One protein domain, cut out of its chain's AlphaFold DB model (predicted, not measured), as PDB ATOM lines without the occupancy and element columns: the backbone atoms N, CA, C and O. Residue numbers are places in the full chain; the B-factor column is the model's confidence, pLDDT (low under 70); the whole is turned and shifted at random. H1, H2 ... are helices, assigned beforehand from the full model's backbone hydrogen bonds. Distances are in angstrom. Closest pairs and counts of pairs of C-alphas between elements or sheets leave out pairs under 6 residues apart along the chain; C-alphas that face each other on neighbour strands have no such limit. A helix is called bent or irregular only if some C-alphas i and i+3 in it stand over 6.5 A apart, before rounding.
ATOM      1  N   THR A   4       9.995  -3.796  13.150       66.75
ATOM      2  CA  THR A   4      11.022  -4.743  12.689       66.75
ATOM      3  C   THR A   4      11.256  -4.679  11.183       66.75
ATOM      4  O   THR A   4      12.405  -4.660  10.755       66.75
ATOM      5  N   ALA A   5      10.196  -4.567  10.378       62.97
ATOM      6  CA  ALA A   5      10.325  -4.449   8.925       62.97
ATOM      7  C   ALA A   5      11.033  -3.145   8.517       62.97
ATOM      8  O   ALA A   5      11.836  -3.148   7.591       62.97
ATOM      9  N   ALA A   6      10.800  -2.050   9.248       64.75
ATOM     10  CA  ALA A   6      11.473  -0.774   9.001       64.75
ATOM     11  C   ALA A   6      12.971  -0.804   9.366       64.75
ATOM     12  O   ALA A   6      13.773  -0.159   8.698       64.75
ATOM     13  N   TYR A   7      13.369  -1.575  10.385       66.44
ATOM     14  CA  TYR A   7      14.788  -1.770  10.715       66.44
ATOM     15  C   TYR A   7      15.523  -2.670   9.714       66.44
ATOM     16  O   TYR A   7      16.720  -2.458   9.493       66.44
ATOM     17  N   LEU A   8      14.811  -3.642   9.125       67.38
ATOM     18  CA  LEU A   8      15.324  -4.541   8.087       67.38
ATOM     19  C   LEU A   8      15.449  -3.837   6.725       67.38
ATOM     20  O   LEU A   8      16.432  -4.036   6.019       67.38
ATOM     21  N   ALA A   9      14.490  -2.973   6.377       72.12
ATOM     22  CA  ALA A   9      14.498  -2.143   5.169       72.12
ATOM     23  C   ALA A   9      15.355  -0.870   5.338       72.12
ATOM     24  O   ALA A   9      14.925   0.238   5.011       72.12
ATOM     25  N   GLY A  10      16.547  -1.034   5.917       83.44
ATOM     26  CA  GLY A  10      17.522   0.029   6.133       83.44
ATOM     27  C   GLY A  10      18.405   0.307   4.909       83.44
ATOM     28  O   GLY A  10      18.175  -0.257   3.836       83.44
ATOM     29  N   PRO A  11      19.434   1.165   5.051       87.50
ATOM     30  CA  PRO A  11      20.377   1.459   3.969       87.50
ATOM     31  C   PRO A  11      21.101   0.210   3.450       87.50
ATOM     32  O   PRO A  11      21.499   0.173   2.291       87.50
ATOM     33  N   GLU A  12      21.245  -0.829   4.273       92.00
ATOM     34  CA  GLU A  12      21.864  -2.098   3.890       92.00
ATOM     35  C   GLU A  12      21.111  -2.764   2.744       92.00
ATOM     36  O   GLU A  12      21.723  -3.222   1.785       92.00
ATOM     37  N   LEU A  13      19.778  -2.780   2.817       90.06
ATOM     38  CA  LEU A  13      18.943  -3.405   1.801       90.06
ATOM     39  C   LEU A  13      19.027  -2.637   0.474       90.06
ATOM     40  O   LEU A  13      19.103  -3.262  -0.580       90.06
ATOM     41  N   SER A  14      19.103  -1.303   0.522       90.44
ATOM     42  CA  SER A  14      19.355  -0.464  -0.658       90.44
ATOM     43  C   SER A  14      20.662  -0.845  -1.359       90.44
ATOM     44  O   SER A  14      20.676  -1.046  -2.573       90.44
ATOM     45  N   TRP A  15      21.748  -0.991  -0.596       93.81
ATOM     46  CA  TRP A  15      23.053  -1.372  -1.136       93.81
ATOM     47  C   TRP A  15      23.094  -2.816  -1.628       93.81
ATOM     48  O   TRP A  15      23.667  -3.064  -2.684       93.81
ATOM     49  N   LEU A  16      22.445  -3.753  -0.933       93.44
ATOM     50  CA  LEU A  16      22.326  -5.142  -1.388       93.44
ATOM     51  C   LEU A  16      21.565  -5.240  -2.714       93.44
ATOM     52  O   LEU A  16      22.029  -5.917  -3.629       93.44
ATOM     53  N   ILE A  17      20.433  -4.540  -2.847       92.38
ATOM     54  CA  ILE A  17      19.675  -4.493  -4.106       92.38
ATOM     55  C   ILE A  17      20.544  -3.917  -5.218       92.38
ATOM     56  O   ILE A  17      20.631  -4.503  -6.295       92.38
ATOM     57  N   LEU A  18      21.206  -2.788  -4.971       93.38
ATOM     58  CA  LEU A  18      22.041  -2.157  -5.987       93.38
ATOM     59  C   LEU A  18      23.229  -3.037  -6.387       93.38
ATOM     60  O   LEU A  18      23.593  -3.096  -7.561       93.38
ATOM     61  N   PHE A  19      23.815  -3.749  -5.430       93.00
ATOM     62  CA  PHE A  19      24.890  -4.692  -5.694       93.00
ATOM     63  C   PHE A  19      24.407  -5.862  -6.559       93.00
ATOM     64  O   PHE A  19      25.044  -6.168  -7.562       93.00
ATOM     65  N   LEU A  20      23.238  -6.437  -6.259       93.19
ATOM     66  CA  LEU A  20      22.610  -7.468  -7.095       93.19
ATOM     67  C   LEU A  20      22.294  -6.961  -8.508       93.19
ATOM     68  O   LEU A  20      22.530  -7.673  -9.481       93.19
ATOM     69  N   LEU A  21      21.807  -5.723  -8.643       92.31
ATOM     70  CA  LEU A  21      21.587  -5.100  -9.951       92.31
ATOM     71  C   LEU A  21      22.901  -4.915 -10.715       92.31
ATOM     72  O   LEU A  21      22.946  -5.165 -11.915       92.31
ATOM     73  N   THR A  22      23.973  -4.529 -10.022       91.56
ATOM     74  CA  THR A  22      25.308  -4.388 -10.617       91.56
ATOM     75  C   THR A  22      25.844  -5.742 -11.077       91.56
ATOM     76  O   THR A  22      26.342  -5.845 -12.191       91.56
ATOM     77  N   MET A  23      25.684  -6.798 -10.274       90.62
ATOM     78  CA  MET A  23      26.018  -8.175 -10.660       90.62
ATOM     79  C   MET A  23      25.236  -8.631 -11.888       90.62
ATOM     80  O   MET A  23      25.824  -9.177 -12.819       90.62
ATOM     81  N   GLY A  24      23.926  -8.374 -11.917       89.25
ATOM     82  CA  GLY A  24      23.089  -8.659 -13.078       89.25
ATOM     83  C   GLY A  24      23.586  -7.922 -14.316       89.25
ATOM     84  O   GLY A  24      23.779  -8.543 -15.355       89.25
ATOM     85  N   LEU A  25      23.864  -6.621 -14.197       87.88
ATOM     86  CA  LEU A  25      24.389  -5.796 -15.285       87.88
ATOM     87  C   LEU A  25      25.723  -6.347 -15.804       87.88
ATOM     88  O   LEU A  25      25.857  -6.564 -17.002       87.88
ATOM     89  N   VAL A  26      26.675  -6.656 -14.922       88.06
ATOM     90  CA  VAL A  26      27.949  -7.286 -15.310       88.06
ATOM     91  C   VAL A  26      27.703  -8.608 -16.044       88.06
ATOM     92  O   VAL A  26      28.295  -8.830 -17.096       88.06
ATOM     93  N   ALA A  27      26.799  -9.459 -15.547       87.50
ATOM     94  CA  ALA A  27      26.464 -10.727 -16.190       87.50
ATOM     95  C   ALA A  27      25.838 -10.545 -17.586       87.50
ATOM     96  O   ALA A  27      26.150 -11.315 -18.487       87.50
ATOM     97  N   PHE A  28      25.012  -9.512 -17.797       83.00
ATOM     98  CA  PHE A  28      24.442  -9.190 -19.115       83.00
ATOM     99  C   PHE A  28      25.496  -8.768 -20.144       83.00
ATOM    100  O   PHE A  28      25.306  -8.996 -21.336       83.00
ATOM    101  N   TYR A  29      26.587  -8.145 -19.697       79.81
ATOM    102  CA  TYR A  29      27.678  -7.696 -20.563       79.81
ATOM    103  C   TYR A  29      28.764  -8.761 -20.780       79.81
ATOM    104  O   TYR A  29      29.684  -8.538 -21.567       79.81
ATOM    105  N   GLN A  30      28.687  -9.913 -20.105       79.50
ATOM    106  CA  GLN A  30      29.646 -10.999 -20.292       79.50
ATOM    107  C   GLN A  30      29.268 -11.928 -21.464       79.50
ATOM    108  O   GLN A  30      28.095 -12.262 -21.631       79.50
ATOM    109  N   PRO A  31      30.257 -12.420 -22.241       73.56
ATOM    110  CA  PRO A  31      31.682 -12.100 -22.153       73.56
ATOM    111  C   PRO A  31      31.995 -10.707 -22.719       73.56
ATOM    112  O   PRO A  31      31.505 -10.324 -23.779       73.56
ATOM    113  N   LEU A  32      32.879  -9.980 -22.033       73.25
ATOM    114  CA  LEU A  32      33.381  -8.664 -22.442       73.25
ATOM    115  C   LEU A  32      34.383  -8.813 -23.601       73.25
ATOM    116  O   LEU A  32      35.592  -8.641 -23.434       73.25
ATOM    117  N   ALA A  33      33.873  -9.212 -24.767       65.31
ATOM    118  CA  ALA A  33      34.662  -9.573 -25.944       65.31
ATOM    119  C   ALA A  33      35.223  -8.357 -26.702       65.31
ATOM    120  O   ALA A  33      36.151  -8.505 -27.493       65.31
ATOM    121  N   THR A  34      34.680  -7.159 -26.466       78.75
ATOM    122  CA  THR A  34      35.079  -5.922 -27.153       78.75
ATOM    123  C   THR A  34      35.488  -4.841 -26.161       78.75
ATOM    124  O   THR A  34      34.907  -4.719 -25.084       78.75
ATOM    125  N   ASP A  35      36.434  -3.984 -26.541       80.75
ATOM    126  CA  ASP A  35      36.806  -2.825 -25.717       80.75
ATOM    127  C   ASP A  35      35.613  -1.880 -25.494       80.75
ATOM    128  O   ASP A  35      35.430  -1.346 -24.403       80.75
ATOM    129  N   SER A  36      34.724  -1.766 -26.486       78.88
ATOM    130  CA  SER A  36      33.506  -0.959 -26.388       78.88
ATOM    131  C   SER A  36      32.543  -1.433 -25.294       78.88
ATOM    132  O   SER A  36      31.918  -0.606 -24.632       78.88
ATOM    133  N   SER A  37      32.422  -2.745 -25.066       79.50
ATOM    134  CA  SER A  37      31.550  -3.278 -24.008       79.50
ATOM    135  C   SER A  37      32.159  -3.073 -22.618       79.50
ATOM    136  O   SER A  37      31.431  -2.782 -21.669       79.50
ATOM    137  N   LYS A  38      33.493  -3.111 -22.508       84.56
ATOM    138  CA  LYS A  38      34.235  -2.787 -21.277       84.56
ATOM    139  C   LYS A  38      34.116  -1.312 -20.890       84.56
ATOM    140  O   LYS A  38      33.851  -1.005 -19.729       84.56
ATOM    141  N   GLU A  39      34.246  -0.400 -21.851       84.56
ATOM    142  CA  GLU A  39      34.054   1.037 -21.618       84.56
ATOM    143  C   GLU A  39      32.605   1.374 -21.247       84.56
ATOM    144  O   GLU A  39      32.363   2.149 -20.319       84.56
ATOM    145  N   GLN A  40      31.624   0.756 -21.916       83.69
ATOM    146  CA  GLN A  40      30.212   0.923 -21.563       83.69
ATOM    147  C   GLN A  40      29.923   0.463 -20.132       83.69
ATOM    148  O   GLN A  40      29.227   1.166 -19.400       83.69
ATOM    149  N   LEU A  41      30.491  -0.673 -19.715       87.19
ATOM    150  CA  LEU A  41      30.344  -1.177 -18.354       87.19
ATOM    151  C   LEU A  41      30.946  -0.208 -17.322       87.19
ATOM    152  O   LEU A  41      30.288   0.130 -16.336       87.19
ATOM    153  N   LEU A  42      32.154   0.306 -17.577       89.81
ATOM    154  CA  LEU A  42      32.801   1.309 -16.721       89.81
ATOM    155  C   LEU A  42      32.008   2.616 -16.650       89.81
ATOM    156  O   LEU A  42      31.958   3.239 -15.591       89.81
ATOM    157  N   ASN A  43      31.331   3.014 -17.728       89.50
ATOM    158  CA  ASN A  43      30.515   4.224 -17.729       89.50
ATOM    159  C   ASN A  43      29.344   4.172 -16.733       89.50
ATOM    160  O   ASN A  43      28.925   5.217 -16.233       89.50
ATOM    161  N   TYR A  44      28.837   2.988 -16.379       88.50
ATOM    162  CA  TYR A  44      27.847   2.868 -15.301       88.50
ATOM    163  C   TYR A  44      28.427   3.223 -13.922       88.50
ATOM    164  O   TYR A  44      27.674   3.619 -13.029       88.50
ATOM    165  N   GLY A  45      29.752   3.176 -13.754       89.44
ATOM    166  CA  GLY A  45      30.459   3.581 -12.537       89.44
ATOM    167  C   GLY A  45      30.295   5.058 -12.178       89.44
ATOM    168  O   GLY A  45      30.372   5.403 -11.001       89.44
ATOM    169  N   TRP A  46      29.961   5.922 -13.143       89.56
ATOM    170  CA  TRP A  46      29.610   7.323 -12.880       89.56
ATOM    171  C   TRP A  46      28.273   7.483 -12.149       89.56
ATOM    172  O   TRP A  46      28.060   8.472 -11.451       89.56
ATOM    173  N   PHE A  47      27.364   6.520 -12.307       91.88
ATOM    174  CA  PHE A  47      25.984   6.644 -11.845       91.88
ATOM    175  C   PHE A  47      25.663   5.705 -10.686       91.88
ATOM    176  O   PHE A  47      24.962   6.107  -9.760       91.88
ATOM    177  N   LEU A  48      26.181   4.473 -10.697       93.00
ATOM    178  CA  LEU A  48      25.856   3.462  -9.688       93.00
ATOM    179  C   LEU A  48      26.164   3.923  -8.249       93.00
ATOM    180  O   LEU A  48      25.259   3.837  -7.418       93.00
ATOM    181  N   PRO A  49      27.347   4.486  -7.922       93.31
ATOM    182  CA  PRO A  49      27.611   4.987  -6.573       93.31
ATOM    183  C   PRO A  49      26.629   6.086  -6.155       93.31
ATOM    184  O   PRO A  49      26.172   6.099  -5.014       93.31
ATOM    185  N   LEU A  50      26.251   6.975  -7.082       93.06
ATOM    186  CA  LEU A  50      25.295   8.055  -6.823       93.06
ATOM    187  C   LEU A  50      23.889   7.512  -6.542       93.06
ATOM    188  O   LEU A  50      23.245   7.949  -5.589       93.06
ATOM    189  N   ILE A  51      23.432   6.530  -7.325       93.00
ATOM    190  CA  ILE A  51      22.162   5.832  -7.087       93.00
ATOM    191  C   ILE A  51      22.177   5.193  -5.700       93.00
ATOM    192  O   ILE A  51      21.220   5.360  -4.947       93.00
ATOM    193  N   GLY A  52      23.263   4.505  -5.343       92.31
ATOM    194  CA  GLY A  52      23.404   3.850  -4.042       92.31
ATOM    195  C   GLY A  52      23.305   4.829  -2.888       92.31
ATOM    196  O   GLY A  52      22.551   4.589  -1.945       92.31
ATOM    197  N   VAL A  53      23.976   5.978  -3.003       93.25
ATOM    198  CA  VAL A  53      23.861   7.063  -2.027       93.25
ATOM    199  C   VAL A  53      22.415   7.543  -1.930       93.25
ATOM    200  O   VAL A  53      21.860   7.522  -0.841       93.25
ATOM    201  N   VAL A  54      21.757   7.903  -3.034       92.44
ATOM    202  CA  VAL A  54      20.353   8.370  -3.016       92.44
ATOM    203  C   VAL A  54      19.428   7.324  -2.381       92.44
ATOM    204  O   VAL A  54      18.632   7.650  -1.498       92.44
ATOM    205  N   MET A  55      19.566   6.055  -2.774       91.06
ATOM    206  CA  MET A  55      18.764   4.954  -2.244       91.06
ATOM    207  C   MET A  55      19.009   4.695  -0.754       91.06
ATOM    208  O   MET A  55      18.092   4.260  -0.058       91.06
ATOM    209  N   ALA A  56      20.208   4.965  -0.237       92.12
ATOM    210  CA  ALA A  56      20.526   4.780   1.177       92.12
ATOM    211  C   ALA A  56      19.824   5.795   2.097       92.12
ATOM    212  O   ALA A  56      19.636   5.508   3.275       92.12
ATOM    213  N   PHE A  57      19.385   6.949   1.576       90.12
ATOM    214  CA  PHE A  57      18.629   7.950   2.346       90.12
ATOM    215  C   PHE A  57      17.118   7.698   2.354       90.12
ATOM    216  O   PHE A  57      16.424   8.205   3.233       90.12
ATOM    217  N   ILE A  58      16.598   6.893   1.424       87.38
ATOM    218  CA  ILE A  58      15.168   6.565   1.336       87.38
ATOM    219  C   ILE A  58      14.605   6.001   2.665       87.38
ATOM    220  O   ILE A  58      13.540   6.455   3.093       87.38
ATOM    221  N   PRO A  59      15.300   5.099   3.390       86.69
ATOM    222  CA  PRO A  59      14.825   4.587   4.673       86.69
ATOM    223  C   PRO A  59      14.535   5.644   5.746       86.69
ATOM    224  O   PRO A  59      13.751   5.374   6.654       86.69
ATOM    225  N   LEU A  60      15.096   6.859   5.647       85.31
ATOM    226  CA  LEU A  60      14.822   7.940   6.601       85.31
ATOM    227  C   LEU A  60      13.348   8.363   6.627       85.31
ATOM    228  O   LEU A  60      12.882   8.829   7.661       85.31
ATOM    229  N   PHE A  61      12.593   8.172   5.539       82.00
ATOM    230  CA  PHE A  61      11.169   8.537   5.488       82.00
ATOM    231  C   PHE A  61      10.272   7.665   6.366       82.00
ATOM    232  O   PHE A  61       9.140   8.046   6.664       82.00
ATOM    233  N   TRP A  62      10.763   6.502   6.779       81.25
ATOM    234  CA  TRP A  62      10.035   5.557   7.621       81.25
ATOM    235  C   TRP A  62      10.885   5.007   8.769       81.25
ATOM    236  O   TRP A  62      10.495   4.038   9.424       81.25
ATOM    237  N   ALA A  63      12.026   5.645   9.026       78.88
ATOM    238  CA  ALA A  63      12.956   5.307  10.083       78.88
ATOM    239  C   ALA A  63      12.303   5.505  11.465       78.88
ATOM    240  O   ALA A  63      11.966   6.631  11.839       78.88
ATOM    241  N   PRO A  64      12.124   4.442  12.269       78.38
ATOM    242  CA  PRO A  64      11.721   4.604  13.657       78.38
ATOM    243  C   PRO A  64      12.886   5.159  14.493       78.38
ATOM    244  O   PRO A  64      14.034   4.739  14.339       78.38
ATOM    245  N   GLY A  65      12.583   6.050  15.442       80.75
ATOM    246  CA  GLY A  65      13.534   6.496  16.464       80.75
ATOM    247  C   GLY A  65      14.373   7.720  16.079       80.75
ATOM    248  O   GLY A  65      13.873   8.676  15.492       80.75
ATOM    249  N   ASN A  66      15.642   7.729  16.500       85.69
ATOM    250  CA  ASN A  66      16.521   8.892  16.369       85.69
ATOM    251  C   ASN A  66      17.141   8.979  14.964       85.69
ATOM    252  O   ASN A  66      17.950   8.135  14.580       85.69
ATOM    253  N   HIS A  67      16.819  10.050  14.239       85.06
ATOM    254  CA  HIS A  67      17.320  10.318  12.890       85.06
ATOM    255  C   HIS A  67      18.851  10.468  12.834       85.06
ATOM    256  O   HIS A  67      19.457  10.105  11.829       85.06
ATOM    257  N   TRP A  68      19.501  10.913  13.916       87.19
ATOM    258  CA  TRP A  68      20.966  10.994  13.985       87.19
ATOM    259  C   TRP A  68      21.639   9.623  13.923       87.19
ATOM    260  O   TRP A  68      22.630   9.455  13.216       87.19
ATOM    261  N   LEU A  69      21.079   8.623  14.613       88.31
ATOM    262  CA  LEU A  69      21.601   7.253  14.563       88.31
ATOM    263  C   LEU A  69      21.439   6.654  13.165       88.31
ATOM    264  O   LEU A  69      22.330   5.961  12.678       88.31
ATOM    265  N   TRP A  70      20.331   6.972  12.492       89.12
ATOM    266  CA  TRP A  70      20.116   6.577  11.105       89.12
ATOM    267  C   TRP A  70      21.112   7.232  10.147       89.12
ATOM    268  O   TRP A  70      21.631   6.537   9.282       89.12
ATOM    269  N   LEU A  71      21.452   8.513  10.319       90.75
ATOM    270  CA  LEU A  71      22.485   9.158   9.498       90.75
ATOM    271  C   LEU A  71      23.865   8.515   9.675       90.75
ATOM    272  O   LEU A  71      24.555   8.287   8.684       90.75
ATOM    273  N   ILE A  72      24.255   8.173  10.906       91.38
ATOM    274  CA  ILE A  72      25.523   7.468  11.166       91.38
ATOM    275  C   ILE A  72      25.514   6.095  10.482       91.38
ATOM    276  O   ILE A  72      26.476   5.736   9.800       91.38
ATOM    277  N   ARG A  73      24.407   5.351  10.607       92.81
ATOM    278  CA  ARG A  73      24.215   4.054   9.944       92.81
ATOM    279  C   ARG A  73      24.318   4.179   8.423       92.81
ATOM    280  O   ARG A  73      25.023   3.391   7.803       92.81
ATOM    281  N   ILE A  74      23.677   5.187   7.830       93.31
ATOM    282  CA  ILE A  74      23.757   5.479   6.391       93.31
ATOM    283  C   ILE A  74      25.198   5.776   5.980       93.31
ATOM    284  O   ILE A  74      25.653   5.217   4.987       93.31
ATOM    285  N   GLY A  75      25.923   6.596   6.742       93.81
ATOM    286  CA  GLY A  75      27.320   6.925   6.461       93.81
ATOM    287  C   GLY A  75      28.222   5.692   6.436       93.81
ATOM    288  O   GLY A  75      28.935   5.467   5.457       93.81
ATOM    289  N   LEU A  76      28.151   4.853   7.473       94.75
ATOM    290  CA  LEU A  76      28.967   3.638   7.576       94.75
ATOM    291  C   LEU A  76      28.630   2.624   6.478       94.75
ATOM    292  O   LEU A  76      29.513   2.187   5.740       94.75
ATOM    293  N   VAL A  77      27.347   2.283   6.340       94.88
ATOM    294  CA  VAL A  77      26.889   1.285   5.367       94.88
ATOM    295  C   VAL A  77      27.153   1.756   3.941       94.88
ATOM    296  O   VAL A  77      27.595   0.961   3.118       94.88
ATOM    297  N   SER A  78      26.950   3.042   3.645       95.19
ATOM    298  CA  SER A  78      27.194   3.567   2.300       95.19
ATOM    299  C   SER A  78      28.669   3.663   1.964       95.19
ATOM    300  O   SER A  78      29.030   3.380   0.831       95.19
ATOM    301  N   SER A  79      29.537   3.974   2.928       96.00
ATOM    302  CA  SER A  79      30.986   3.958   2.688       96.00
ATOM    303  C   SER A  79      31.463   2.562   2.278       96.00
ATOM    304  O   SER A  79      32.192   2.417   1.297       96.00
ATOM    305  N   LEU A  80      30.990   1.524   2.979       96.12
ATOM    306  CA  LEU A  80      31.269   0.131   2.625       96.12
ATOM    307  C   LEU A  80      30.622  -0.251   1.288       96.12
ATOM    308  O   LEU A  80      31.284  -0.834   0.434       96.12
ATOM    309  N   GLY A  81      29.354   0.106   1.083       94.81
ATOM    310  CA  GLY A  81      28.617  -0.180  -0.146       94.81
ATOM    311  C   GLY A  81      29.285   0.406  -1.391       94.81
ATOM    312  O   GLY A  81      29.459  -0.310  -2.374       94.81
ATOM    313  N   ILE A  82      29.738   1.665  -1.329       96.69
ATOM    314  CA  ILE A  82      30.502   2.314  -2.406       96.69
ATOM    315  C   ILE A  82      31.792   1.535  -2.669       96.69
ATOM    316  O   ILE A  82      32.070   1.199  -3.819       96.69
ATOM    317  N   ALA A  83      32.561   1.213  -1.622       95.94
ATOM    318  CA  ALA A  83      33.817   0.481  -1.764       95.94
ATOM    319  C   ALA A  83      33.613  -0.873  -2.460       95.94
ATOM    320  O   ALA A  83      34.299  -1.171  -3.439       95.94
ATOM    321  N   PHE A  84      32.647  -1.675  -2.000       95.62
ATOM    322  CA  PHE A  84      32.348  -2.984  -2.584       95.62
ATOM    323  C   PHE A  84      31.830  -2.877  -4.017       95.62
ATOM    324  O   PHE A  84      32.303  -3.606  -4.887       95.62
ATOM    325  N   LEU A  85      30.896  -1.960  -4.280       95.56
ATOM    326  CA  LEU A  85      30.304  -1.790  -5.605       95.56
ATOM    327  C   LEU A  85      31.349  -1.357  -6.634       95.56
ATOM    328  O   LEU A  85      31.447  -1.961  -7.700       95.56
ATOM    329  N   VAL A  86      32.146  -0.335  -6.312       95.19
ATOM    330  CA  VAL A  86      33.162   0.198  -7.229       95.19
ATOM    331  C   VAL A  86      34.269  -0.829  -7.458       95.19
ATOM    332  O   VAL A  86      34.699  -1.021  -8.595       95.19
ATOM    333  N   THR A  87      34.687  -1.541  -6.408       94.31
ATOM    334  CA  THR A  87      35.676  -2.621  -6.524       94.31
ATOM    335  C   THR A  87      35.164  -3.743  -7.416       94.31
ATOM    336  O   THR A  87      35.869  -4.141  -8.339       94.31
ATOM    337  N   TYR A  88      33.931  -4.208  -7.202       94.00
ATOM    338  CA  TYR A  88      33.333  -5.258  -8.021       94.00
ATOM    339  C   TYR A  88      33.242  -4.836  -9.493       94.00
ATOM    340  O   TYR A  88      33.740  -5.551 -10.364       94.00
ATOM    341  N   LEU A  89      32.706  -3.640  -9.763       92.31
ATOM    342  CA  LEU A  89      32.580  -3.104 -11.117       92.31
ATOM    343  C   LEU A  89      33.940  -3.021 -11.824       92.31
ATOM    344  O   LEU A  89      34.087  -3.543 -12.925       92.31
ATOM    345  N   CYS A  90      34.949  -2.423 -11.190       91.38
ATOM    346  CA  CYS A  90      36.267  -2.264 -11.804       91.38
ATOM    347  C   CYS A  90      36.984  -3.612 -11.968       91.38
ATOM    348  O   CYS A  90      37.590  -3.853 -13.003       91.38
ATOM    349  N   SER A  91      36.862  -4.525 -10.997       90.00
ATOM    350  CA  SER A  91      37.466  -5.864 -11.084       90.00
ATOM    351  C   SER A  91      36.865  -6.737 -12.188       90.00
ATOM    352  O   SER A  91      37.531  -7.649 -12.673       90.00
ATOM    353  N   SER A  92      35.626  -6.448 -12.601       87.31
ATOM    354  CA  SER A  92      34.952  -7.164 -13.686       87.31
ATOM    355  C   SER A  92      35.493  -6.810 -15.076       87.31
ATOM    356  O   SER A  92      35.210  -7.522 -16.038       87.31
ATOM    357  N   VAL A  93      36.299  -5.746 -15.183       86.69
ATOM    358  CA  VAL A  93      36.886  -5.265 -16.434       86.69
ATOM    359  C   VAL A  93      38.402  -5.440 -16.399       86.69
ATOM    360  O   VAL A  93      39.092  -4.796 -15.618       86.69
ATOM    361  N   GLN A  94      38.923  -6.296 -17.280       83.94
ATOM    362  CA  GLN A  94      40.362  -6.531 -17.443       83.94
ATOM    363  C   GLN A  94      40.749  -6.450 -18.924       83.94
ATOM    364  O   GLN A  94      40.131  -7.088 -19.787       83.94
ATOM    365  N   TYR A  95      41.765  -5.650 -19.234       79.25
ATOM    366  CA  TYR A  95      42.306  -5.462 -20.579       79.25
ATOM    367  C   TYR A  95      43.591  -6.264 -20.818       79.25
ATOM    368  O   TYR A  95      43.874  -6.551 -21.976       79.25
ATOM    369  N   HIS A  96      44.294  -6.706 -19.766       82.25
ATOM    370  CA  HIS A  96      45.560  -7.456 -19.850       82.25
ATOM    371  C   HIS A  96      46.676  -6.685 -20.583       82.25
ATOM    372  O   HIS A  96      47.547  -7.279 -21.216       82.25
ATOM    373  N   ASP A  97      46.642  -5.355 -20.502       82.12
ATOM    374  CA  ASP A  97      47.605  -4.438 -21.120       82.12
ATOM    375  C   ASP A  97      47.667  -3.132 -20.296       82.12
ATOM    376  O   ASP A  97      46.942  -2.955 -19.316       82.12
ATOM    377  N   SER A  98      48.500  -2.178 -20.703       83.25
ATOM    378  CA  SER A  98      48.688  -0.839 -20.131       83.25
ATOM    379  C   SER A  98      47.393  -0.081 -19.789       83.25
ATOM    380  O   SER A  98      47.386   0.740 -18.867       83.25
ATOM    381  N   ARG A  99      46.278  -0.382 -20.465       82.25
ATOM    382  CA  ARG A  99      44.942   0.187 -20.204       82.25
ATOM    383  C   ARG A  99      44.358  -0.183 -18.837       82.25
ATOM    384  O   ARG A  99      43.498   0.544 -18.345       82.25
ATOM    385  N   ASP A 100      44.855  -1.230 -18.178       84.19
ATOM    386  CA  ASP A 100      44.435  -1.593 -16.816       84.19
ATOM    387  C   ASP A 100      44.783  -0.503 -15.785       84.19
ATOM    388  O   ASP A 100      44.074  -0.323 -14.793       84.19
ATOM    389  N   SER A 101      45.801   0.324 -16.058       84.56
ATOM    390  CA  SER A 101      46.071   1.533 -15.262       84.56
ATOM    391  C   SER A 101      44.897   2.529 -15.288       84.56
ATOM    392  O   SER A 101      44.584   3.171 -14.278       84.56
ATOM    393  N   GLY A 102      44.177   2.604 -16.413       85.12
ATOM    394  CA  GLY A 102      42.961   3.401 -16.565       85.12
ATOM    395  C   GLY A 102      41.815   2.893 -15.690       85.12
ATOM    396  O   GLY A 102      41.097   3.701 -15.106       85.12
ATOM    397  N   VAL A 103      41.693   1.573 -15.508       88.25
ATOM    398  CA  VAL A 103      40.697   0.959 -14.610       88.25
ATOM    399  C   VAL A 103      40.978   1.319 -13.149       88.25
ATOM    400  O   VAL A 103      40.059   1.685 -12.416       88.25
ATOM    401  N   GLY A 104      42.248   1.305 -12.733       88.56
ATOM    402  CA  GLY A 104      42.644   1.767 -11.396       88.56
ATOM    403  C   GLY A 104      42.317   3.246 -11.164       88.56
ATOM    404  O   GLY A 104      41.816   3.626 -10.107       88.56
ATOM    405  N   THR A 105      42.518   4.082 -12.184       91.50
ATOM    406  CA  THR A 105      42.168   5.509 -12.119       91.50
ATOM    407  C   THR A 105      40.648   5.708 -12.046       91.50
ATOM    408  O   THR A 105      40.166   6.520 -11.253       91.50
ATOM    409  N   ALA A 106      39.882   4.924 -12.812       91.94
ATOM    410  CA  ALA A 106      38.423   4.920 -12.777       91.94
ATOM    411  C   ALA A 106      37.885   4.516 -11.395       91.94
ATOM    412  O   ALA A 106      36.984   5.174 -10.879       91.94
ATOM    413  N   TRP A 107      38.494   3.516 -10.744       94.56
ATOM    414  CA  TRP A 107      38.154   3.129  -9.371       94.56
ATOM    415  C   TRP A 107      38.267   4.315  -8.406       94.56
ATOM    416  O   TRP A 107      37.319   4.603  -7.673       94.56
ATOM    417  N   ILE A 108      39.384   5.055  -8.450       95.38
ATOM    418  CA  ILE A 108      39.604   6.224  -7.580       95.38
ATOM    419  C   ILE A 108      38.546   7.296  -7.851       95.38
ATOM    420  O   ILE A 108      37.992   7.857  -6.902       95.38
ATOM    421  N   MET A 109      38.239   7.571  -9.123       94.69
ATOM    422  CA  MET A 109      37.229   8.566  -9.489       94.69
ATOM    423  C   MET A 109      35.832   8.172  -9.003       94.69
ATOM    424  O   MET A 109      35.174   8.978  -8.347       94.69
ATOM    425  N   PHE A 110      35.382   6.944  -9.271       95.56
ATOM    426  CA  PHE A 110      34.046   6.479  -8.884       95.56
ATOM    427  C   PHE A 110      33.883   6.393  -7.366       95.56
ATOM    428  O   PHE A 110      32.847   6.790  -6.827       95.56
ATOM    429  N   PHE A 111      34.919   5.925  -6.665       95.81
ATOM    430  CA  PHE A 111      34.935   5.898  -5.208       95.81
ATOM    431  C   PHE A 111      34.852   7.315  -4.630       95.81
ATOM    432  O   PHE A 111      33.980   7.599  -3.807       95.81
ATOM    433  N   SER A 112      35.700   8.229  -5.112       95.56
ATOM    434  CA  SER A 112      35.716   9.626  -4.662       95.56
ATOM    435  C   SER A 112      34.384  10.322  -4.937       95.56
ATOM    436  O   SER A 112      33.857  11.000  -4.059       95.56
ATOM    437  N   LEU A 113      33.793  10.100  -6.114       94.38
ATOM    438  CA  LEU A 113      32.479  10.622  -6.485       94.38
ATOM    439  C   LEU A 113      31.387  10.152  -5.514       94.38
ATOM    440  O   LEU A 113      30.610  10.969  -5.017       94.38
ATOM    441  N   GLY A 114      31.350   8.852  -5.210       94.12
ATOM    442  CA  GLY A 114      30.399   8.284  -4.255       94.12
ATOM    443  C   GLY A 114      30.560   8.874  -2.854       94.12
ATOM    444  O   GLY A 114      29.575   9.279  -2.237       94.12
ATOM    445  N   ILE A 115      31.798   8.975  -2.358       96.88
ATOM    446  CA  ILE A 115      32.085   9.531  -1.029       96.88
ATOM    447  C   ILE A 115      31.750  11.025  -0.964       96.88
ATOM    448  O   ILE A 115      31.127  11.465   0.001       96.88
ATOM    449  N   MET A 116      32.087  11.806  -1.993       95.69
ATOM    450  CA  MET A 116      31.726  13.225  -2.064       95.69
ATOM    451  C   MET A 116      30.208  13.421  -2.039       95.69
ATOM    452  O   MET A 116      29.709  14.256  -1.282       95.69
ATOM    453  N   ALA A 117      29.465  12.628  -2.816       93.31
ATOM    454  CA  ALA A 117      28.007  12.667  -2.811       93.31
ATOM    455  C   ALA A 117      27.430  12.280  -1.441       93.31
ATOM    456  O   ALA A 117      26.530  12.955  -0.940       93.31
ATOM    457  N   LEU A 118      27.973  11.238  -0.803       95.12
ATOM    458  CA  LEU A 118      27.563  10.805   0.533       95.12
ATOM    459  C   LEU A 118      27.778  11.907   1.571       95.12
ATOM    460  O   LEU A 118      26.846  12.245   2.299       95.12
ATOM    461  N   ILE A 119      28.974  12.501   1.614       94.69
ATOM    462  CA  ILE A 119      29.304  13.588   2.543       94.69
ATOM    463  C   ILE A 119      28.383  14.785   2.305       94.69
ATOM    464  O   ILE A 119      27.824  15.312   3.264       94.69
ATOM    465  N   GLY A 120      28.173  15.184   1.047       92.44
ATOM    466  CA  GLY A 120      27.270  16.284   0.701       92.44
ATOM    467  C   GLY A 120      25.843  16.038   1.197       92.44
ATOM    468  O   GLY A 120      25.270  16.878   1.890       92.44
ATOM    469  N   MET A 121      25.291  14.855   0.922       91.38
ATOM    470  CA  MET A 121      23.944  14.475   1.359       91.38
ATOM    471  C   MET A 121      23.821  14.385   2.883       91.38
ATOM    472  O   MET A 121      22.831  14.850   3.455       91.38
ATOM    473  N   MET A 122      24.827  13.821   3.559       91.88
ATOM    474  CA  MET A 122      24.875  13.754   5.020       91.88
ATOM    475  C   MET A 122      24.953  15.146   5.642       91.88
ATOM    476  O   MET A 122      24.229  15.417   6.596       91.88
ATOM    477  N   PHE A 123      25.786  16.029   5.095       91.56
ATOM    478  CA  PHE A 123      25.950  17.396   5.577       91.56
ATOM    479  C   PHE A 123      24.652  18.194   5.449       91.56
ATOM    480  O   PHE A 123      24.177  18.768   6.429       91.56
ATOM    481  N   ILE A 124      24.025  18.151   4.271       88.44
ATOM    482  CA  ILE A 124      22.728  18.788   4.028       88.44
ATOM    483  C   ILE A 124      21.679  18.243   5.006       88.44
ATOM    484  O   ILE A 124      20.948  19.008   5.636       88.44
ATOM    485  N   SER A 125      21.643  16.921   5.196       86.88
ATOM    486  CA  SER A 125      20.693  16.288   6.113       86.88
ATOM    487  C   SER A 125      20.929  16.677   7.573       86.88
ATOM    488  O   SER A 125      19.976  16.952   8.300       86.88
ATOM    489  N   ALA A 126      22.190  16.751   8.001       88.12
ATOM    490  CA  ALA A 126      22.565  17.173   9.343       88.12
ATOM    491  C   ALA A 126      22.157  18.629   9.614       88.12
ATOM    492  O   ALA A 126      21.596  18.908  10.673       88.12
ATOM    493  N   ILE A 127      22.357  19.542   8.654       87.31
ATOM    494  CA  ILE A 127      21.916  20.942   8.779       87.31
ATOM    495  C   ILE A 127      20.407  21.012   9.012       87.31
ATOM    496  O   ILE A 127      19.970  21.681   9.945       87.31
ATOM    497  N   PHE A 128      19.605  20.309   8.209       83.62
ATOM    498  CA  PHE A 128      18.148  20.335   8.360       83.62
ATOM    499  C   PHE A 128      17.666  19.725   9.681       83.62
ATOM    500  O   PHE A 128      16.689  20.209  10.256       83.62
ATOM    501  N   LEU A 129      18.350  18.696  10.190       84.06
ATOM    502  CA  LEU A 129      18.059  18.152  11.519       84.06
ATOM    503  C   LEU A 129      18.403  19.145  12.637       84.06
ATOM    504  O   LEU A 129      17.648  19.251  13.603       84.06
ATOM    505  N   LEU A 130      19.508  19.886  12.510       86.06
ATOM    506  CA  LEU A 130      19.915  20.902  13.487       86.06
ATOM    507  C   LEU A 130      18.969  22.107  13.500       86.06
ATOM    508  O   LEU A 130      18.623  22.602  14.571       86.06
ATOM    509  N   THR A 131      18.510  22.558  12.331       81.81
ATOM    510  CA  THR A 131      17.623  23.728  12.211       81.81
ATOM    511  C   THR A 131      16.159  23.429  12.541       81.81
ATOM    512  O   THR A 131      15.341  24.348  12.540       81.81
ATOM    513  N   LYS A 132      15.807  22.164  12.841       74.12
ATOM    514  CA  LYS A 132      14.429  21.686  13.093       74.12
ATOM    515  C   LYS A 132      13.425  22.080  12.002       74.12
ATOM    516  O   LYS A 132      12.216  22.094  12.234       74.12
ATOM    517  N   TRP A 133      13.920  22.406  10.813       71.62
ATOM    518  CA  TRP A 133      13.094  22.653   9.643       71.62
ATOM    519  C   TRP A 133      12.376  21.367   9.219       71.62
ATOM    520  O   TRP A 133      12.742  20.287   9.690       71.62
ATOM    521  N   PRO A 134      11.358  21.443   8.339       76.00
ATOM    522  CA  PRO A 134      10.693  20.263   7.793       76.00
ATOM    523  C   PRO A 134      11.670  19.455   6.919       76.00
ATOM    524  O   PRO A 134      11.653  19.510   5.691       76.00
ATOM    525  N   PHE A 135      12.531  18.691   7.591       75.38
ATOM    526  CA  PHE A 135      13.658  17.945   7.049       75.38
ATOM    527  C   PHE A 135      13.208  16.942   5.990       75.38
ATOM    528  O   PHE A 135      13.767  16.904   4.897       75.38
ATOM    529  N   LEU A 136      12.158  16.172   6.290       76.25
ATOM    530  CA  LEU A 136      11.677  15.116   5.403       76.25
ATOM    531  C   LEU A 136      11.144  15.682   4.070       76.25
ATOM    532  O   LEU A 136      11.606  15.229   3.025       76.25
ATOM    533  N   PRO A 137      10.252  16.695   4.032       82.50
ATOM    534  CA  PRO A 137       9.841  17.301   2.765       82.50
ATOM    535  C   PRO A 137      11.000  17.820   1.908       82.50
ATOM    536  O   PRO A 137      11.017  17.568   0.704       82.50
ATOM    537  N   VAL A 138      11.978  18.508   2.504       78.75
ATOM    538  CA  VAL A 138      13.101  19.080   1.745       78.75
ATOM    539  C   VAL A 138      14.034  17.988   1.225       78.75
ATOM    540  O   VAL A 138      14.382  17.994   0.044       78.75
ATOM    541  N   LEU A 139      14.369  17.003   2.064       80.88
ATOM    542  CA  LEU A 139      15.166  15.851   1.652       80.88
ATOM    543  C   LEU A 139      14.485  15.091   0.508       80.88
ATOM    544  O   LEU A 139      15.152  14.696  -0.443       80.88
ATOM    545  N   LYS A 140      13.157  14.931   0.553       83.75
ATOM    546  CA  LYS A 140      12.389  14.282  -0.517       83.75
ATOM    547  C   LYS A 140      12.576  14.994  -1.853       83.75
ATOM    548  O   LYS A 140      12.884  14.339  -2.843       83.75
ATOM    549  N   TRP A 141      12.403  16.314  -1.889       83.62
ATOM    550  CA  TRP A 141      12.578  17.087  -3.121       83.62
ATOM    551  C   TRP A 141      14.008  17.032  -3.637       83.62
ATOM    552  O   TRP A 141      14.215  16.869  -4.836       83.62
ATOM    553  N   LEU A 142      14.989  17.090  -2.739       84.62
ATOM    554  CA  LEU A 142      16.391  16.971  -3.107       84.62
ATOM    555  C   LEU A 142      16.688  15.601  -3.731       84.62
ATOM    556  O   LEU A 142      17.262  15.541  -4.816       84.62
ATOM    557  N   LEU A 143      16.228  14.509  -3.111       83.62
ATOM    558  CA  LEU A 143      16.383  13.154  -3.651       83.62
ATOM    559  C   LEU A 143      15.691  12.993  -5.011       83.62
ATOM    560  O   LEU A 143      16.244  12.341  -5.890       83.62
ATOM    561  N   ILE A 144      14.517  13.606  -5.207       84.69
ATOM    562  CA  ILE A 144      13.819  13.602  -6.501       84.69
ATOM    563  C   ILE A 144      14.645  14.337  -7.558       84.69
ATOM    564  O   ILE A 144      14.859  13.793  -8.635       84.69
ATOM    565  N   ILE A 145      15.140  15.541  -7.259       85.88
ATOM    566  CA  ILE A 145      15.939  16.333  -8.205       85.88
ATOM    567  C   ILE A 145      17.216  15.579  -8.582       85.88
ATOM    568  O   ILE A 145      17.501  15.406  -9.766       85.88
ATOM    569  N   VAL A 146      17.957  15.079  -7.591       84.88
ATOM    570  CA  VAL A 146      19.187  14.310  -7.825       84.88
ATOM    571  C   VAL A 146      18.882  13.024  -8.597       84.88
ATOM    572  O   VAL A 146      19.578  12.709  -9.558       84.88
ATOM    573  N   GLY A 147      17.807  12.315  -8.248       82.88
ATOM    574  CA  GLY A 147      17.367  11.114  -8.958       82.88
ATOM    575  C   GLY A 147      17.006  11.380 -10.421       82.88
ATOM    576  O   GLY A 147      17.412  10.616 -11.293       82.88
ATOM    577  N   ILE A 148      16.307  12.483 -10.711       87.06
ATOM    578  CA  ILE A 148      15.978  12.899 -12.084       87.06
ATOM    579  C   ILE A 148      17.252  13.205 -12.871       87.06
ATOM    580  O   ILE A 148      17.381  12.753 -14.005       87.06
ATOM    581  N   LEU A 149      18.208  13.929 -12.281       86.25
ATOM    582  CA  LEU A 149      19.477  14.246 -12.941       86.25
ATOM    583  C   LEU A 149      20.288  12.985 -13.258       86.25
ATOM    584  O   LEU A 149      20.822  12.861 -14.359       86.25
ATOM    585  N   ILE A 150      20.332  12.025 -12.331       84.06
ATOM    586  CA  ILE A 150      20.986  10.731 -12.553       84.06
ATOM    587  C   ILE A 150      20.281   9.961 -13.674       84.06
ATOM    588  O   ILE A 150      20.938   9.499 -14.605       84.06
ATOM    589  N   ALA A 151      18.951   9.850 -13.626       84.06
ATOM    590  CA  ALA A 151      18.174   9.149 -14.647       84.06
ATOM    591  C   ALA A 151      18.333   9.790 -16.034       84.06
ATOM    592  O   ALA A 151      18.439   9.087 -17.038       84.06
ATOM    593  N   PHE A 152      18.399  11.120 -16.088       86.50
ATOM    594  CA  PHE A 152      18.662  11.873 -17.307       86.50
ATOM    595  C   PHE A 152      20.081  11.632 -17.842       86.50
ATOM    596  O   PHE A 152      20.263  11.410 -19.035       86.50
ATOM    597  N   GLY A 153      21.091  11.596 -16.969       81.94
ATOM    598  CA  GLY A 153      22.457  11.242 -17.362       81.94
ATOM    599  C   GLY A 153      22.557   9.820 -17.926       81.94
ATOM    600  O   GLY A 153      23.179   9.608 -18.968       81.94
ATOM    601  N   ILE A 154      21.879   8.857 -17.293       84.44
ATOM    602  CA  ILE A 154      21.819   7.466 -17.764       84.44
ATOM    603  C   ILE A 154      21.121   7.373 -19.121       84.44
ATOM    604  O   ILE A 154      21.606   6.664 -20.000       84.44
ATOM    605  N   SER A 155      20.010   8.089 -19.326       82.56
ATOM    606  CA  SER A 155      19.276   8.044 -20.594       82.56
ATOM    607  C   SER A 155      20.061   8.678 -21.741       82.56
ATOM    608  O   SER A 155      20.073   8.117 -22.836       82.56
ATOM    609  N   ILE A 156      20.790   9.775 -21.496       84.88
ATOM    610  CA  ILE A 156      21.720  10.347 -22.480       84.88
ATOM    611  C   ILE A 156      22.802   9.331 -22.843       84.88
ATOM    612  O   ILE A 156      23.054   9.109 -24.027       84.88
ATOM    613  N   ASN A 157      23.424   8.700 -21.845       81.38
ATOM    614  CA  ASN A 157      24.492   7.731 -22.074       81.38
ATOM    615  C   ASN A 157      23.988   6.499 -22.852       81.38
ATOM    616  O   ASN A 157      24.631   6.031 -23.789       81.38
ATOM    617  N   TRP A 158      22.782   6.026 -22.535       79.44
ATOM    618  CA  TRP A 158      22.124   4.940 -23.260       79.44
ATOM    619  C   TRP A 158      21.758   5.322 -24.705       79.44
ATOM    620  O   TRP A 158      21.984   4.556 -25.637       79.44
ATOM    621  N   LEU A 159      21.251   6.535 -24.938       81.19
ATOM    622  CA  LEU A 159      20.988   7.022 -26.298       81.19
ATOM    623  C   LEU A 159      22.280   7.195 -27.110       81.19
ATOM    624  O   LEU A 159      22.281   6.969 -28.323       81.19
ATOM    625  N   ALA A 160      23.375   7.590 -26.460       77.06
ATOM    626  CA  ALA A 160      24.682   7.696 -27.093       77.06
ATOM    627  C   ALA A 160      25.216   6.317 -27.521       77.06
ATOM    628  O   ALA A 160      25.696   6.185 -28.648       77.06
ATOM    629  N   SER A 161      25.051   5.280 -26.690       70.50
ATOM    630  CA  SER A 161      25.526   3.926 -27.009       70.50
ATOM    631  C   SER A 161      24.794   3.290 -28.203       70.50
ATOM    632  O   SER A 161      25.410   2.580 -29.005       70.50
ATOM    633  N   LEU A 162      23.510   3.615 -28.411       73.81
ATOM    634  CA  LEU A 162      22.744   3.180 -29.590       73.81
ATOM    635  C   LEU A 162      23.259   3.781 -30.906       73.81
ATOM    636  O   LEU A 162      23.153   3.147 -31.957       73.81
ATOM    637  N   LYS A 163      23.805   5.004 -30.876       63.00
ATOM    638  CA  LYS A 163      24.377   5.638 -32.076       63.00
ATOM    639  C   LYS A 163      25.698   4.992 -32.475       63.00
ATOM    640  O   LYS A 163      25.928   4.792 -33.663       63.00
ATOM    641  N   THR A 164      26.528   4.619 -31.504       57.88
ATOM    642  CA  THR A 164      27.804   3.935 -31.762       57.88
ATOM    643  C   THR A 164      27.624   2.512 -32.296       57.88
ATOM    644  O   THR A 164      28.429   2.077 -33.110       57.88
ATOM    645  N   GLY A 165      26.540   1.812 -31.936       53.22
ATOM    646  CA  GLY A 165      26.236   0.468 -32.452       53.22
ATOM    647  C   GLY A 165      25.732   0.413 -33.903       53.22
ATOM    648  O   GLY A 165      25.607  -0.670 -34.455       53.22
ATOM    649  N   LYS A 166      25.431   1.560 -34.532       46.44
ATOM    650  CA  LYS A 166      25.043   1.635 -35.957       46.44
ATOM    651  C   LYS A 166      26.218   1.904 -36.903       46.44
ATOM    652  O   LYS A 166      26.007   1.949 -38.110       46.44
TER     653      LYS A 166
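AT A GLANCE: This is residues 4 to 166 of the 168 residues of an uncharacterized protein of Spirosoma endbachense (UniProt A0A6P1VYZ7). Look for an elongated bundle of helices in which H3 and H4, placed roughly end to end, run through the middle, with the longer helices H2, H5, H6 and H7 round them along the same axis. H7 packs on H4 with residues 136 to 150 and meets H6 near one end, while the small H1 lies at an end of the bundle. The printed part has 163 residues with seven named helices, H1 to H7 in chain order, and no named strand; the class is all helix. It is compact, with a radius of gyration of the C-alphas of 17.2 A and spans of 53 by 27 by 27 A.

HOW THE PARTS SIT: Begin with the longest helix, H6, residues 100 to 130. H5, residues 67 to 91, touches it in a hairpin at a shallow tilt of 11 degrees, opposite ways; the closest C-alphas are those of Cys 90 and Val 103, 6.2 A apart. H4, residues 48 to 61, touches H6 with residues 49 to 53 alone, closest at the C-alphas of Pro 49 and Gly 114, 4.9 A apart. H7, residues 135 to 164, forms a hairpin with H6 and touches it with residues 135 to 139 alone, closest at Phe 128 and Phe 135, C-alphas 5.3 A apart. H7 also touches H4, closest at the C-alphas of Val 54 and Leu 143, 6.2 A apart. H2, residues 11 to 29, touches H4 at a shallow tilt of 29 degrees, opposite ways; the C-alphas of Pro 11 and Ala 56, the closest, are 4.3 A apart. H3, residues 35 to 46, touches H6 with residues 42 to 46 alone, closest at Gly 45 and Phe 110, C-alphas 5.9 A apart. H5 and H7 are apart, as are H2 and H7. H1, residues 4 to 8, is close to H4 but not clearly touching: the C-alphas of Ala 6 and Pro 59 are 7.7 A apart. Every O i to N i+4 pair is within hydrogen-bond range in H1, H2, H5 and H6, against 5 of 8 in H3, 5 of 10 in H4 and 25 of 26 in H7.

IN THESE COORDINATES: Find C-alpha 100 at (44.435, -1.593, -16.816); from there H6 runs 45.0 A to C-alpha 130 at (19.915, 20.902, 13.487). H7 spans 43.6 A and ends at C-alpha 164, (27.804, 3.935, -31.762). H5 spans 35.2 A, H2 27.2 A, H4 21.7 A, H3 17.9 A and H1 6.3 A. H4 is only just irregular: C-alphas 56 and 59 are 6.7 A apart.

THE WHOLE: The C-alphas of Asp 97 and Lys 132, the two farthest apart, are 54.3 A from each other. The printed part has no cut and no long link. Mean pLDDT of the printed part is 85.8; residues 4 to 8, 33 and 163 to 166 are under 70.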